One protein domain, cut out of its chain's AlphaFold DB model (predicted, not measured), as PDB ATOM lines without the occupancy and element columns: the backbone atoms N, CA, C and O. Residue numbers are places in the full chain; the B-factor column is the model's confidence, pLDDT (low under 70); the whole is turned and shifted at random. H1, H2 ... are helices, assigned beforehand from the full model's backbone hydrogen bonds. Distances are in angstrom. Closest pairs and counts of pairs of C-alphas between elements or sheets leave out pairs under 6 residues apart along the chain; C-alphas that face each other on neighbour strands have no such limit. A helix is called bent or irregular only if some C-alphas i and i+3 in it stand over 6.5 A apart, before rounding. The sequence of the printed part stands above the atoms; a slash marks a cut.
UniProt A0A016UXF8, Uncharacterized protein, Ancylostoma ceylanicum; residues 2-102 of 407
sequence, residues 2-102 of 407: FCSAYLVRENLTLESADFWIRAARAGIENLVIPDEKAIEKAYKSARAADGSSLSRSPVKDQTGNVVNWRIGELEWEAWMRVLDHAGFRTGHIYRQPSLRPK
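What this domain is: This is residues 2 to 102 of the 407 residues of an uncharacterized protein of Ancylostoma ceylanicum (UniProt A0A016UXF8). The model is a loose, open frame: the long helix H1 makes one side, the link of residues 25 to 35 turns at its far end, and H2 runs back with an empty gap between it and H1. A long loop, residues 48 to 72, then leads through Thr 63 at the other end to H3, which is about perpendicular to H1 and meets its first turns, and the last stretch, residues 86 to 102, folds back beside H3 before it runs outward. The printed part has 101 residues with three named helices, H1, H2 and H3 in that order, and no named strand; the class is all helix, though only 48 of the 101 residues are in named elements. The whole is loose, with a radius of gyration of the C-alphas of 17.3 A, and elongated, spanning 50 by 32 by 30 A.

Where its parts are: H1 is residues 2 to 24, the longest helix, 32.4 A from first to last C-alpha; C-alpha 2 is at (7.180, 106.234, 94.260) and C-alpha 24 at (4.006, 77.425, 79.695). H1 is neither bent nor irregular, but only just: C-alphas 12 and 15 are 6.1 A apart. H2 is residues 36 to 47, 16.2 A long, with C-alpha 36 at (12.099, 74.552, 98.413). H3 is residues 73 to 85, 18.3 A long, and C-alpha 85 is at (19.875, 108.180, 75.302).

How they stand to each other: H1 and H3 touch, with 4 pairs of C-alphas within 8 A. The closest C-alphas of the two are those of Ser 4 and Glu 73, 6.6 A apart. H1 touches H3 with residues 3 to 7 alone, and H3 touches H1 with residues 73 to 76 alone. Their lines stand at 88 degrees, about perpendicular, and their centres are 17.0 A apart. H2 touches no helix: it is apart from H1 and apart from H3. Residues 12 to 19 of H1 stand free, as do residues 32 to 44, of which 36 to 44 belong to H2. Every O i to N i+4 pair is within hydrogen-bond range in H2 and H3, and 17 of 19 are in H1.

The domain as a whole: The two C-alphas farthest apart are those of Glu 29 and Thr 63, 51.6 A. The printed part has no cut. Both links between helices are long, 11 residues from H1 to H2 and 25 from H2 to H3. The mean pLDDT of the printed part is 71.1, and 41 residues are under 70: residues 2 to 14, 45 to 67 and 98 to 102.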
ATOM      1  N   PHE A   2       8.109 106.603  95.341       45.31
ATOM      2  CA  PHE A   2       7.180 106.234  94.260       45.31
ATOM      3  C   PHE A   2       7.809 105.513  93.041       45.31
ATOM      4  O   PHE A   2       7.212 104.564  92.549       45.31
ATOM      5  N   CYS A   3       9.026 105.864  92.598       53.19
ATOM      6  CA  CYS A   3       9.658 105.211  91.430       53.19
ATOM      7  C   CYS A   3      10.084 103.755  91.653       53.19
ATOM      8  O   CYS A   3       9.902 102.921  90.773       53.19
ATOM      9  N   SER A   4      10.640 103.436  92.827       51.09
ATOM     10  CA  SER A   4      11.059 102.063  93.147       51.09
ATOM     11  C   SER A   4       9.840 101.137  93.225       51.09
ATOM     12  O   SER A   4       9.860 100.051  92.656       51.09
ATOM     13  N   ALA A   5       8.729 101.613  93.802       56.72
ATOM     14  CA  ALA A   5       7.468 100.876  93.813       56.72
ATOM     15  C   ALA A   5       6.907 100.628  92.399       56.72
ATOM     16  O   ALA A   5       6.361  99.559  92.139       56.72
ATOM     17  N   TYR A   6       7.071 101.586  91.478       60.19
ATOM     18  CA  TYR A   6       6.625 101.446  90.089       60.19
ATOM     19  C   TYR A   6       7.404 100.360  89.340       60.19
ATOM     20  O   TYR A   6       6.798  99.470  88.752       60.19
ATOM     21  N   LEU A   7       8.737 100.365  89.446       60.28
ATOM     22  CA  LEU A   7       9.578  99.332  88.836       60.28
ATOM     23  C   LEU A   7       9.359  97.960  89.454       60.28
ATOM     24  O   LEU A   7       9.329  96.971  88.728       60.28
ATOM     25  N   VAL A   8       9.195  97.887  90.776       60.03
ATOM     26  CA  VAL A   8       8.861  96.622  91.433       60.03
ATOM     27  C   VAL A   8       7.537  96.102  90.890       60.03
ATOM     28  O   VAL A   8       7.467  94.928  90.566       60.03
ATOM     29  N   ARG A   9       6.520  96.954  90.701       57.53
ATOM     30  CA  ARG A   9       5.224  96.555  90.131       57.53
ATOM     31  C   ARG A   9       5.325  96.107  88.670       57.53
ATOM     32  O   ARG A   9       4.681  95.126  88.306       57.53
ATOM     33  N   GLU A  10       6.109  96.799  87.854       60.00
ATOM     34  CA  GLU A  10       6.263  96.529  86.418       60.00
ATOM     35  C   GLU A  10       7.081  95.258  86.145       60.00
ATOM     36  O   GLU A  10       6.584  94.334  85.500       60.00
ATOM     37  N   ASN A  11       8.284  95.155  86.723       61.25
ATOM     38  CA  ASN A  11       9.129  93.955  86.622       61.25
ATOM     39  C   ASN A  11       8.454  92.741  87.247       61.25
ATOM     40  O   ASN A  11       8.675  91.604  86.835       61.25
ATOM     41  N   LEU A  12       7.639  92.982  88.268       57.19
ATOM     42  CA  LEU A  12       6.820  91.936  88.796       57.19
ATOM     43  C   LEU A  12       5.750  91.523  87.797       57.19
ATOM     44  O   LEU A  12       5.788  90.428  87.254       57.19
ATOM     45  N   THR A  13       4.725  92.342  87.634       58.81
ATOM     46  CA  THR A  13       3.444  91.820  87.159       58.81
ATOM     47  C   THR A  13       3.469  91.533  85.670       58.81
ATOM     48  O   THR A  13       2.788  90.613  85.234       58.81
ATOM     49  N   LEU A  14       4.276  92.269  84.905       67.44
ATOM     50  CA  LEU A  14       4.304  92.154  83.453       67.44
ATOM     51  C   LEU A  14       5.406  91.207  82.992       67.44
ATOM     52  O   LEU A  14       5.116  90.231  82.308       67.44
ATOM     53  N   GLU A  15       6.654  91.417  83.421       73.12
ATOM     54  CA  GLU A  15       7.752  90.559  82.956       73.12
ATOM     55  C   GLU A  15       7.662  89.131  83.501       73.12
ATOM     56  O   GLU A  15       7.935  88.179  82.764       73.12
ATOM     57  N   SER A  16       7.260  88.948  84.768       72.50
ATOM     58  CA  SER A  16       7.104  87.590  85.294       72.50
ATOM     59  C   SER A  16       5.952  86.866  84.600       72.50
ATOM     60  O   SER A  16       6.129  85.718  84.206       72.50
ATOM     61  N   ALA A  17       4.813  87.530  84.365       78.19
ATOM     62  CA  ALA A  17       3.679  86.937  83.660       78.19
ATOM     63  C   ALA A  17       4.037  86.563  82.215       78.19
ATOM     64  O   ALA A  17       3.737  85.452  81.782       78.19
ATOM     65  N   ASP A  18       4.754  87.430  81.499       80.44
ATOM     66  CA  ASP A  18       5.263  87.129  80.159       80.44
ATOM     67  C   ASP A  18       6.207  85.925  80.163       80.44
ATOM     68  O   ASP A  18       6.163  85.089  79.255       80.44
ATOM     69  N   PHE A  19       7.054  85.807  81.187       80.06
ATOM     70  CA  PHE A  19       7.922  84.648  81.353       80.06
ATOM     71  C   PHE A  19       7.118  83.375  81.629       80.06
ATOM     72  O   PHE A  19       7.361  82.369  80.967       80.06
ATOM     73  N   TRP A  20       6.130  83.418  82.526       80.38
ATOM     74  CA  TRP A  20       5.232  82.291  82.794       80.38
ATOM     75  C   TRP A  20       4.493  81.848  81.532       80.38
ATOM     76  O   TRP A  20       4.431  80.656  81.252       80.38
ATOM     77  N   ILE A  21       4.011  82.789  80.717       85.88
ATOM     78  CA  ILE A  21       3.356  82.491  79.438       85.88
ATOM     79  C   ILE A  21       4.345  81.845  78.456       85.88
ATOM     80  O   ILE A  21       4.006  80.866  77.793       85.88
ATOM     81  N   ARG A  22       5.581  82.349  78.354       86.12
ATOM     82  CA  ARG A  22       6.616  81.766  77.478       86.12
ATOM     83  C   ARG A  22       7.070  80.386  77.948       86.12
ATOM     84  O   ARG A  22       7.267  79.516  77.108       86.12
ATOM     85  N   ALA A  23       7.202  80.184  79.253       82.31
ATOM     86  CA  ALA A  23       7.563  78.903  79.844       82.31
ATOM     87  C   ALA A  23       6.430  77.882  79.673       82.31
ATOM     88  O   ALA A  23       6.681  76.765  79.238       82.31
ATOM     89  N   ALA A  24       5.174  78.283  79.892       81.56
ATOM     90  CA  ALA A  24       4.006  77.425  79.695       81.56
ATOM     91  C   ALA A  24       3.852  76.945  78.239       81.56
ATOM     92  O   ALA A  24       3.325  75.859  78.008       81.56
ATOM     93  N   ARG A  25       4.361  77.697  77.247       83.62
ATOM     94  CA  ARG A  25       4.404  77.251  75.839       83.62
ATOM     95  C   ARG A  25       5.305  76.035  75.612       83.62
ATOM     96  O   ARG A  25       5.134  75.371  74.595       83.62
ATOM     97  N   ALA A  26       6.237  75.747  76.520       82.38
ATOM     98  CA  ALA A  26       7.066  74.545  76.481       82.38
ATOM     99  C   ALA A  26       6.374  73.310  77.096       82.38
ATOM    100  O   ALA A  26       6.980  72.241  77.112       82.38
ATOM    101  N   GLY A  27       5.128  73.437  77.574       79.12
ATOM    102  CA  GLY A  27       4.409  72.403  78.327       79.12
ATOM    103  C   GLY A  27       4.664  72.544  79.827       79.12
ATOM    104  O   GLY A  27       5.808  72.687  80.254       79.12
ATOM    105  N   ILE A  28       3.601  72.535  80.636       81.00
ATOM    106  CA  ILE A  28       3.659  72.749  82.098       81.00
ATOM    107  C   ILE A  28       4.494  71.646  82.773       81.00
ATOM    108  O   ILE A  28       5.203  71.884  83.746       81.00
ATOM    109  N   GLU A  29       4.452  70.451  82.199       79.38
ATOM    110  CA  GLU A  29       5.180  69.248  82.577       79.38
ATOM    111  C   GLU A  29       6.704  69.342  82.391       79.38
ATOM    112  O   GLU A  29       7.440  68.605  83.042       79.38
ATOM    113  N   ASN A  30       7.185  70.264  81.551       81.81
ATOM    114  CA  ASN A  30       8.612  70.461  81.282       81.81
ATOM    115  C   ASN A  30       9.227  71.590  82.127       81.81
ATOM    116  O   ASN A  30      10.417  71.891  81.991       81.81
ATOM    117  N   LEU A  31       8.443  72.235  83.000       81.94
ATOM    118  CA  LEU A  31       8.955  73.265  83.902       81.94
ATOM    119  C   LEU A  31       9.633  72.621  85.112       81.94
ATOM    120  O   LEU A  31       9.005  71.963  85.939       81.94
ATOM    121  N   VAL A  32      10.928  72.887  85.260       84.75
ATOM    122  CA  VAL A  32      11.688  72.500  86.451       84.75
ATOM    123  C   VAL A  32      11.434  73.524  87.556       84.75
ATOM    124  O   VAL A  32      11.922  74.652  87.491       84.75
ATOM    125  N   ILE A  33      10.678  73.122  88.580       84.00
ATOM    126  CA  ILE A  33      10.468  73.926  89.789       84.00
ATOM    127  C   ILE A  33      11.677  73.724  90.720       84.00
ATOM    128  O   ILE A  33      11.984  72.583  91.070       84.00
ATOM    129  N   PRO A  34      12.394  74.794  91.115       84.81
ATOM    130  CA  PRO A  34      13.530  74.681  92.027       84.81
ATOM    131  C   PRO A  34      13.137  74.160  93.414       84.81
ATOM    132  O   PRO A  34      12.035  74.414  93.890       84.81
ATOM    133  N   ASP A  35      14.073  73.473  94.073       90.12
ATOM    134  CA  ASP A  35      13.885  72.904  95.413       90.12
ATOM    135  C   ASP A  35      13.516  73.976  96.455       90.12
ATOM    136  O   ASP A  35      14.014  75.104  96.402       90.12
ATOM    137  N   GLU A  36      12.694  73.619  97.443       85.50
ATOM    138  CA  GLU A  36      12.099  74.552  98.413       85.50
ATOM    139  C   GLU A  36      13.161  75.329  99.208       85.50
ATOM    140  O   GLU A  36      13.006  76.514  99.497       85.50
ATOM    141  N   LYS A  37      14.322  74.715  99.451       84.88
ATOM    142  CA  LYS A  37      15.480  75.377 100.075       84.88
ATOM    143  C   LYS A  37      16.087  76.471  99.198       84.88
ATOM    144  O   LYS A  37      16.591  77.470  99.712       84.88
ATOM    145  N   ALA A  38      16.071  76.293  97.876       82.25
ATOM    146  CA  ALA A  38      16.511  77.313  96.929       82.25
ATOM    147  C   ALA A  38      15.505  78.469  96.873       82.25
ATOM    148  O   ALA A  38      15.925  79.629  96.859       82.25
ATOM    149  N   ILE A  39      14.205  78.150  96.936       82.31
ATOM    150  CA  ILE A  39      13.124  79.137  97.033       82.31
ATOM    151  C   ILE A  39      13.287  79.977  98.300       82.31
ATOM    152  O   ILE A  39      13.351  81.203  98.239       82.31
ATOM    153  N   GLU A  40      13.449  79.323  99.449       82.75
ATOM    154  CA  GLU A  40      13.592  79.987 100.741       82.75
ATOM    155  C   GLU A  40      14.883  80.818 100.823       82.75
ATOM    156  O   GLU A  40      14.883  81.930 101.354       82.75
ATOM    157  N   LYS A  41      15.994  80.329 100.253       81.56
ATOM    158  CA  LYS A  41      17.256  81.080 100.181       81.56
ATOM    159  C   LYS A  41      17.108  82.354  99.353       81.56
ATOM    160  O   LYS A  41      17.601  83.401  99.769       81.56
ATOM    161  N   ALA A  42      16.438  82.273  98.209       77.25
ATOM    162  CA  ALA A  42      16.173  83.429  97.366       77.25
ATOM    163  C   ALA A  42      15.159  84.397  97.999       77.25
ATOM    164  O   ALA A  42      15.285  85.612  97.855       77.25
ATOM    165  N   TYR A  43      14.209  83.875  98.774       75.50
ATOM    166  CA  TYR A  43      13.288  84.693  99.553       75.50
ATOM    167  C   TYR A  43      13.989  85.454 100.672       75.50
ATOM    168  O   TYR A  43      13.801  86.662 100.833       75.50
ATOM    169  N   LYS A  44      14.872  84.776 101.405       75.94
ATOM    170  CA  LYS A  44      15.701  85.390 102.445       75.94
ATOM    171  C   LYS A  44      16.671  86.420 101.865       75.94
ATOM    172  O   LYS A  44      16.825  87.478 102.466       75.94
ATOM    173  N   SER A  45      17.279  86.170 100.701       69.75
ATOM    174  CA  SER A  45      18.179  87.140 100.058       69.75
ATOM    175  C   SER A  45      17.446  88.355  99.481       69.75
ATOM    176  O   SER A  45      18.003  89.449  99.490       69.75
ATOM    177  N   ALA A  46      16.195  88.196  99.041       67.31
ATOM    178  CA  ALA A  46      15.342  89.306  98.615       67.31
ATOM    179  C   ALA A  46      14.847  90.167  99.783       67.31
ATOM    180  O   ALA A  46      14.732  91.385  99.657       67.31
ATOM    181  N   ARG A  47      14.529  89.527 100.916       65.81
ATOM    182  CA  ARG A  47      13.952  90.172 102.103       65.81
ATOM    183  C   ARG A  47      14.994  90.719 103.074       65.81
ATOM    184  O   ARG A  47      14.640  91.527 103.931       65.81
ATOM    185  N   ALA A  48      16.254  90.299 102.966       61.31
ATOM    186  CA  ALA A  48      17.351  90.893 103.714       61.31
ATOM    187  C   ALA A  48      17.447  92.388 103.357       61.31
ATOM    188  O   ALA A  48      18.039  92.780 102.357       61.31
ATOM    189  N   ALA A  49      16.815  93.220 104.189       47.09
ATOM    190  CA  ALA A  49      16.710  94.671 104.043       47.09
ATOM    191  C   ALA A  49      18.054  95.396 104.211       47.09
ATOM    192  O   ALA A  49      18.134  96.610 104.033       47.09
ATOM    193  N   ASP A  50      19.106  94.652 104.536       44.97
ATOM    194  CA  ASP A  50      20.459  95.156 104.580       44.97
ATOM    195  C   ASP A  50      21.089  94.902 103.208       44.97
ATOM    196  O   ASP A  50      21.473  93.779 102.870       44.97
ATOM    197  N   GLY A  51      21.157  95.956 102.386       48.56
ATOM    198  CA  GLY A  51      21.664  95.964 101.003       48.56
ATOM    199  C   GLY A  51      23.125  95.514 100.825       48.56
ATOM    200  O   GLY A  51      23.727  95.747  99.783       48.56
ATOM    201  N   SER A  52      23.693  94.856 101.832       43.31
ATOM    202  CA  SER A  52      25.019  94.255 101.866       43.31
ATOM    203  C   SER A  52      25.107  92.983 101.010       43.31
ATOM    204  O   SER A  52      26.083  92.793 100.287       43.31
ATOM    205  N   SER A  53      24.068  92.134 100.981       43.44
ATOM    206  CA  SER A  53      24.153  90.831 100.286       43.44
ATOM    207  C   SER A  53      23.878  90.881  98.776       43.44
ATOM    208  O   SER A  53      24.176  89.911  98.077       43.44
ATOM    209  N   LEU A  54      23.321  91.981  98.260       47.38
ATOM    210  CA  LEU A  54      23.096  92.197  96.821       47.38
ATOM    211  C   LEU A  54      24.139  93.122  96.191       47.38
ATOM    212  O   LEU A  54      24.028  93.454  95.010       47.38
ATOM    213  N   SER A  55      25.178  93.498  96.945       43.88
ATOM    214  CA  SER A  55      26.345  94.175  96.390       43.88
ATOM    215  C   SER A  55      27.109  93.185  95.511       43.88
ATOM    216  O   SER A  55      28.041  92.496  95.925       43.88
ATOM    217  N   ARG A  56      26.641  93.062  94.267       51.31
ATOM    218  CA  ARG A  56      27.304  92.380  93.162       51.31
ATOM    219  C   ARG A  56      28.572  93.179  92.867       51.31
ATOM    220  O   ARG A  56      28.588  93.995  91.958       51.31
ATOM    221  N   SER A  57      29.601  92.969  93.687       42.75
ATOM    222  CA  SER A  57      30.790  93.816  93.847       42.75
ATOM    223  C   SER A  57      30.470  95.271  94.252       42.75
ATOM    224  O   SER A  57      29.577  95.888  93.675       42.75
ATOM    225  N   PRO A  58      31.201  95.871  95.209       51.19
ATOM    226  CA  PRO A  58      31.115  97.306  95.445       51.19
ATOM    227  C   PRO A  58      31.543  98.025  94.162       51.19
ATOM    228  O   PRO A  58      32.735  98.090  93.845       51.19
ATOM    229  N   VAL A  59      30.583  98.530  93.386       55.28
ATOM    230  CA  VAL A  59      30.896  99.393  92.249       55.28
ATOM    231  C   VAL A  59      31.400 100.695  92.851       55.28
ATOM    232  O   VAL A  59      30.655 101.476  93.443       55.28
ATOM    233  N   LYS A  60      32.720 100.847  92.799       57.91
ATOM    234  CA  LYS A  60      33.420 102.031  93.264       57.91
ATOM    235  C   LYS A  60      33.330 103.071  92.154       57.91
ATOM    236  O   LYS A  60      33.771 102.803  91.032       57.91
ATOM    237  N   ASP A  61      32.783 104.239  92.460       57.28
ATOM    238  CA  ASP A  61      32.843 105.377  91.546       57.28
ATOM    239  C   ASP A  61      34.301 105.761  91.260       57.28
ATOM    240  O   ASP A  61      35.229 105.366  91.974       57.28
ATOM    241  N   GLN A  62      34.526 106.570  90.220       54.41
ATOM    242  CA  GLN A  62      35.866 107.054  89.851       54.41
ATOM    243  C   GLN A  62      36.566 107.795  91.001       54.41
ATOM    244  O   GLN A  62      37.789 107.761  91.100       54.41
ATOM    245  N   THR A  63      35.787 108.386  91.908       55.81
ATOM    246  CA  THR A  63      36.242 109.072  93.126       55.81
ATOM    247  C   THR A  63      36.562 108.132  94.286       55.81
ATOM    248  O   THR A  63      36.984 108.576  95.346       55.81
ATOM    249  N   GLY A  64      36.355 106.828  94.121       61.41
ATOM    250  CA  GLY A  64      36.640 105.863  95.164       61.41
ATOM    251  C   GLY A  64      35.490 105.601  96.149       61.41
ATOM    252  O   GLY A  64      35.678 104.861  97.113       61.41
ATOM    253  N   ASN A  65      34.303 106.158  95.919       63.66
ATOM    254  CA  ASN A  65      33.167 105.974  96.818       63.66
ATOM    255  C   ASN A  65      32.405 104.694  96.463       63.66
ATOM    256  O   ASN A  65      32.152 104.425  95.291       63.66
ATOM    257  N   VAL A  66      32.064 103.894  97.475       64.94
ATOM    258  CA  VAL A  66      31.215 102.711  97.298       64.94
ATOM    259  C   VAL A  66      29.777 103.182  97.114       64.94
ATOM    260  O   VAL A  66      29.207 103.788  98.022       64.94
ATOM    261  N   VAL A  67      29.196 102.918  95.942       69.56
ATOM    262  CA  VAL A  67      27.787 103.232  95.697       69.56
ATOM    263  C   VAL A  67      26.929 102.124  96.293       69.56
ATOM    264  O   VAL A  67      26.911 100.993  95.804       69.56
ATOM    265  N   ASN A  68      26.208 102.457  97.360       73.12
ATOM    266  CA  ASN A  68      25.217 101.568  97.954       73.12
ATOM    267  C   ASN A  68      23.905 101.697  97.174       73.12
ATOM    268  O   ASN A  68      23.233 102.727  97.243       73.12
ATOM    269  N   TRP A  69      23.548 100.650  96.437       77.31
ATOM    270  CA  TRP A  69      22.289 100.572  95.699       77.31
ATOM    271  C   TRP A  69      21.196  99.972  96.579       77.31
ATOM    272  O   TRP A  69      21.382  98.893  97.144       77.31
ATOM    273  N   ARG A  70      20.032 100.624  96.669       76.75
ATOM    274  CA  ARG A  70      18.831  99.970  97.215       76.75
ATOM    275  C   ARG A  70      18.155  99.114  96.143       76.75
ATOM    276  O   ARG A  70      18.405  99.266  94.945       76.75
ATOM    277  N   ILE A  71      17.274  98.219  96.583       73.31
ATOM    278  CA  ILE A  71      16.500  97.328  95.710       73.31
ATOM    279  C   ILE A  71      15.761  98.166  94.649       73.31
ATOM    280  O   ILE A  71      15.007  99.087  94.972       73.31
ATOM    281  N   GLY A  72      16.031  97.877  93.374       74.25
ATOM    282  CA  GLY A  72      15.450  98.571  92.218       74.25
ATOM    283  C   GLY A  72      16.047  99.948  91.878       74.25
ATOM    284  O   GLY A  72      15.693 100.503  90.844       74.25
ATOM    285  N   GLU A  73      16.964 100.516  92.676       79.94
ATOM    286  CA  GLU A  73      17.576 101.822  92.355       79.94
ATOM    287  C   GLU A  73      18.579 101.742  91.201       79.94
ATOM    288  O   GLU A  73      18.609 102.638  90.362       79.94
ATOM    289  N   LEU A  74      19.372 100.668  91.132       81.56
ATOM    290  CA  LEU A  74      20.308 100.447  90.023       81.56
ATOM    291  C   LEU A  74      19.561 100.321  88.690       81.56
ATOM    292  O   LEU A  74      19.964 100.888  87.678       81.56
ATOM    293  N   GLU A  75      18.456  99.582  88.712       81.06
ATOM    294  CA  GLU A  75      17.605  99.341  87.550       81.06
ATOM    295  C   GLU A  75      16.909 100.631  87.124       81.06
ATOM    296  O   GLU A  75      16.936 100.976  85.947       81.06
ATOM    297  N   TRP A  76      16.371 101.392  88.083       83.06
ATOM    298  CA  TRP A  76      15.821 102.723  87.834       83.06
ATOM    299  C   TRP A  76      16.823 103.635  87.140       83.06
ATOM    300  O   TRP A  76      16.517 104.210  86.098       83.06
ATOM    301  N   GLU A  77      18.035 103.735  87.680       84.31
ATOM    302  CA  GLU A  77      19.061 104.594  87.108       84.31
ATOM    303  C   GLU A  77      19.488 104.118  85.706       84.31
ATOM    304  O   GLU A  77      19.749 104.939  84.825       84.31
ATOM    305  N   ALA A  78      19.514 102.805  85.456       83.94
ATOM    306  CA  ALA A  78      19.752 102.254  84.122       83.94
ATOM    307  C   ALA A  78      18.642 102.637  83.129       83.94
ATOM    308  O   ALA A  78      18.947 103.092  82.027       83.94
ATOM    309  N   TRP A  79      17.370 102.536  83.524       83.94
ATOM    310  CA  TRP A  79      16.235 102.954  82.694       83.94
ATOM    311  C   TRP A  79      16.255 104.451  82.387       83.94
ATOM    312  O   TRP A  79      16.024 104.839  81.242       83.94
ATOM    313  N   MET A  80      16.600 105.295  83.364       86.50
ATOM    314  CA  MET A  80      16.750 106.735  83.129       86.50
ATOM    315  C   MET A  80      17.820 107.022  82.068       86.50
ATOM    316  O   MET A  80      17.580 107.831  81.173       86.50
ATOM    317  N   ARG A  81      18.943 106.282  82.069       86.81
ATOM    318  CA  ARG A  81      19.966 106.406  81.012       86.81
ATOM    319  C   ARG A  81      19.448 105.990  79.643       86.81
ATOM    320  O   ARG A  81      19.766 106.649  78.656       86.81
ATOM    321  N   VAL A  82      18.668 104.912  79.567       86.19
ATOM    322  CA  VAL A  82      18.064 104.458  78.305       86.19
ATOM    323  C   VAL A  82      17.118 105.524  77.752       86.19
ATOM    324  O   VAL A  82      17.179 105.835  76.563       86.19
ATOM    325  N   LEU A  83      16.293 106.130  78.608       85.38
ATOM    326  CA  LEU A  83      15.384 107.208  78.220       85.38
ATOM    327  C   LEU A  83      16.134 108.474  77.790       85.38
ATOM    328  O   LEU A  83      15.788 109.073  76.771       85.38
ATOM    329  N   ASP A  84      17.189 108.857  78.508       86.62
ATOM    330  CA  ASP A  84      18.033 109.999  78.143       86.62
ATOM    331  C   ASP A  84      18.750 109.781  76.809       86.62
ATOM    332  O   ASP A  84      18.782 110.687  75.977       86.62
ATOM    333  N   HIS A  85      19.263 108.570  76.572       82.69
ATOM    334  CA  HIS A  85      19.875 108.180  75.302       82.69
ATOM    335  C   HIS A  85      18.860 108.173  74.151       82.69
ATOM    336  O   HIS A  85      19.179 108.581  73.036       82.69
ATOM    337  N   ALA A  86      17.617 107.775  74.422       86.12
ATOM    338  CA  ALA A  86      16.514 107.871  73.470       86.12
ATOM    339  C   ALA A  86      16.015 109.317  73.251       86.12
ATOM    340  O   ALA A  86      15.125 109.540  72.432       86.12
ATOM    341  N   GLY A  87      16.596 110.306  73.943       83.81
ATOM    342  CA  GLY A  87      16.311 111.729  73.762       83.81
ATOM    343  C   GLY A  87      15.201 112.280  74.656       83.81
ATOM    344  O   GLY A  87      14.884 113.464  74.549       83.81
ATOM    345  N   PHE A  88      14.647 111.480  75.573       82.81
ATOM    346  CA  PHE A  88      13.544 111.891  76.453       82.81
ATOM    347  C   PHE A  88      13.968 112.784  77.630       82.81
ATOM    348  O   PHE A  88      13.103 113.187  78.401       82.81
ATOM    349  N   ARG A  89      15.266 113.122  77.751       81.06
ATOM    350  CA  ARG A  89      15.857 114.071  78.725       81.06
ATOM    351  C   ARG A  89      15.108 114.109  80.063       81.06
ATOM    352  O   ARG A  89      14.511 115.114  80.437       81.06
ATOM    353  N   THR A  90      15.180 113.004  80.788       83.38
ATOM    354  CA  THR A  90      14.535 112.765  82.082       83.38
ATOM    355  C   THR A  90      15.004 113.717  83.183       83.38
ATOM    356  O   THR A  90      14.322 113.867  84.194       83.38
ATOM    357  N   GLY A  91      16.168 114.358  83.016       85.06
ATOM    358  CA  GLY A  91      16.749 115.251  84.022       85.06
ATOM    359  C   GLY A  91      17.194 114.518  85.292       85.06
ATOM    360  O   GLY A  91      17.371 115.146  86.335       85.06
ATOM    361  N   HIS A  92      17.349 113.192  85.227       83.94
ATOM    362  CA  HIS A  92      17.728 112.382  86.372       83.94
ATOM    363  C   HIS A  92      19.184 112.642  86.787       83.94
ATOM    364  O   HIS A  92      20.101 112.623  85.966       83.94
ATOM    365  N   ILE A  93      19.405 112.864  88.086       84.50
ATOM    366  CA  ILE A  93      20.749 113.029  88.647       84.50
ATOM    367  C   ILE A  93      21.333 111.640  88.900       84.50
ATOM    368  O   ILE A  93      20.918 110.938  89.821       84.50
ATOM    369  N   TYR A  94      22.308 111.265  88.080       84.69
ATOM    370  CA  TYR A  94      22.990 109.979  88.168       84.69
ATOM    371  C   TYR A  94      23.894 109.903  89.398       84.69
ATOM    372  O   TYR A  94      24.758 110.763  89.579       84.69
ATOM    373  N   ARG A  95      23.744 108.840  90.207       81.25
ATOM    374  CA  ARG A  95      24.677 108.554  91.309       81.25
ATOM    375  C   ARG A  95      26.062 108.234  90.777       81.25
ATOM    376  O   ARG A  95      27.038 108.665  91.375       81.25
ATOM    377  N   GLN A  96      26.118 107.560  89.625       74.19
ATOM    378  CA  GLN A  96      27.351 107.313  88.888       74.19
ATOM    379  C   GLN A  96      27.361 108.108  87.567       74.19
ATOM    380  O   GLN A  96      26.884 107.617  86.537       74.19
ATOM    381  N   PRO A  97      27.927 109.332  87.537       70.56
ATOM    382  CA  PRO A  97      27.924 110.187  86.345       70.56
ATOM    383  C   PRO A  97      28.646 109.589  85.133       70.56
ATOM    384  O   PRO A  97      28.368 109.962  84.000       70.56
ATOM    385  N   SER A  98      29.575 108.653  85.345       62.34
ATOM    386  CA  SER A  98      30.323 108.026  84.258       62.34
ATOM    387  C   SER A  98      30.518 106.532  84.503       62.34
ATOM    388  O   SER A  98      31.486 106.099  85.137       62.34
ATOM    389  N   LEU A  99      29.614 105.744  83.923       62.28
ATOM    390  CA  LEU A  99      29.763 104.307  83.705       62.28
ATOM    391  C   LEU A  99      30.677 104.067  82.493       62.28
ATOM    392  O   LEU A  99      30.210 103.711  81.415       62.28
ATOM    393  N   ARG A 100      31.987 104.295  82.630       55.81
ATOM    394  CA  ARG A 100      32.943 103.802  81.626       55.81
ATOM    395  C   ARG A 100      33.510 102.474  82.123       55.81
ATOM    396  O   ARG A 100      34.131 102.469  83.188       55.81
ATOM    397  N   PRO A 101      33.317 101.350  81.412       51.47
ATOM    398  CA  PRO A 101      33.993 100.114  81.776       51.47
ATOM    399  C   PRO A 101      35.508 100.341  81.687       51.47
ATOM    400  O   PRO A 101      36.006 100.863  80.693       51.47
ATOM    401  N   LYS A 102      36.259  99.959  82.728       45.25
ATOM    402  CA  LYS A 102      37.733 100.083  82.756       45.25
ATOM    403  C   LYS A 102      38.414  99.336  81.599       45.25
ATOM    404  O   LYS A 102      39.491  99.745  81.184       45.25
TER     405      LYS A 102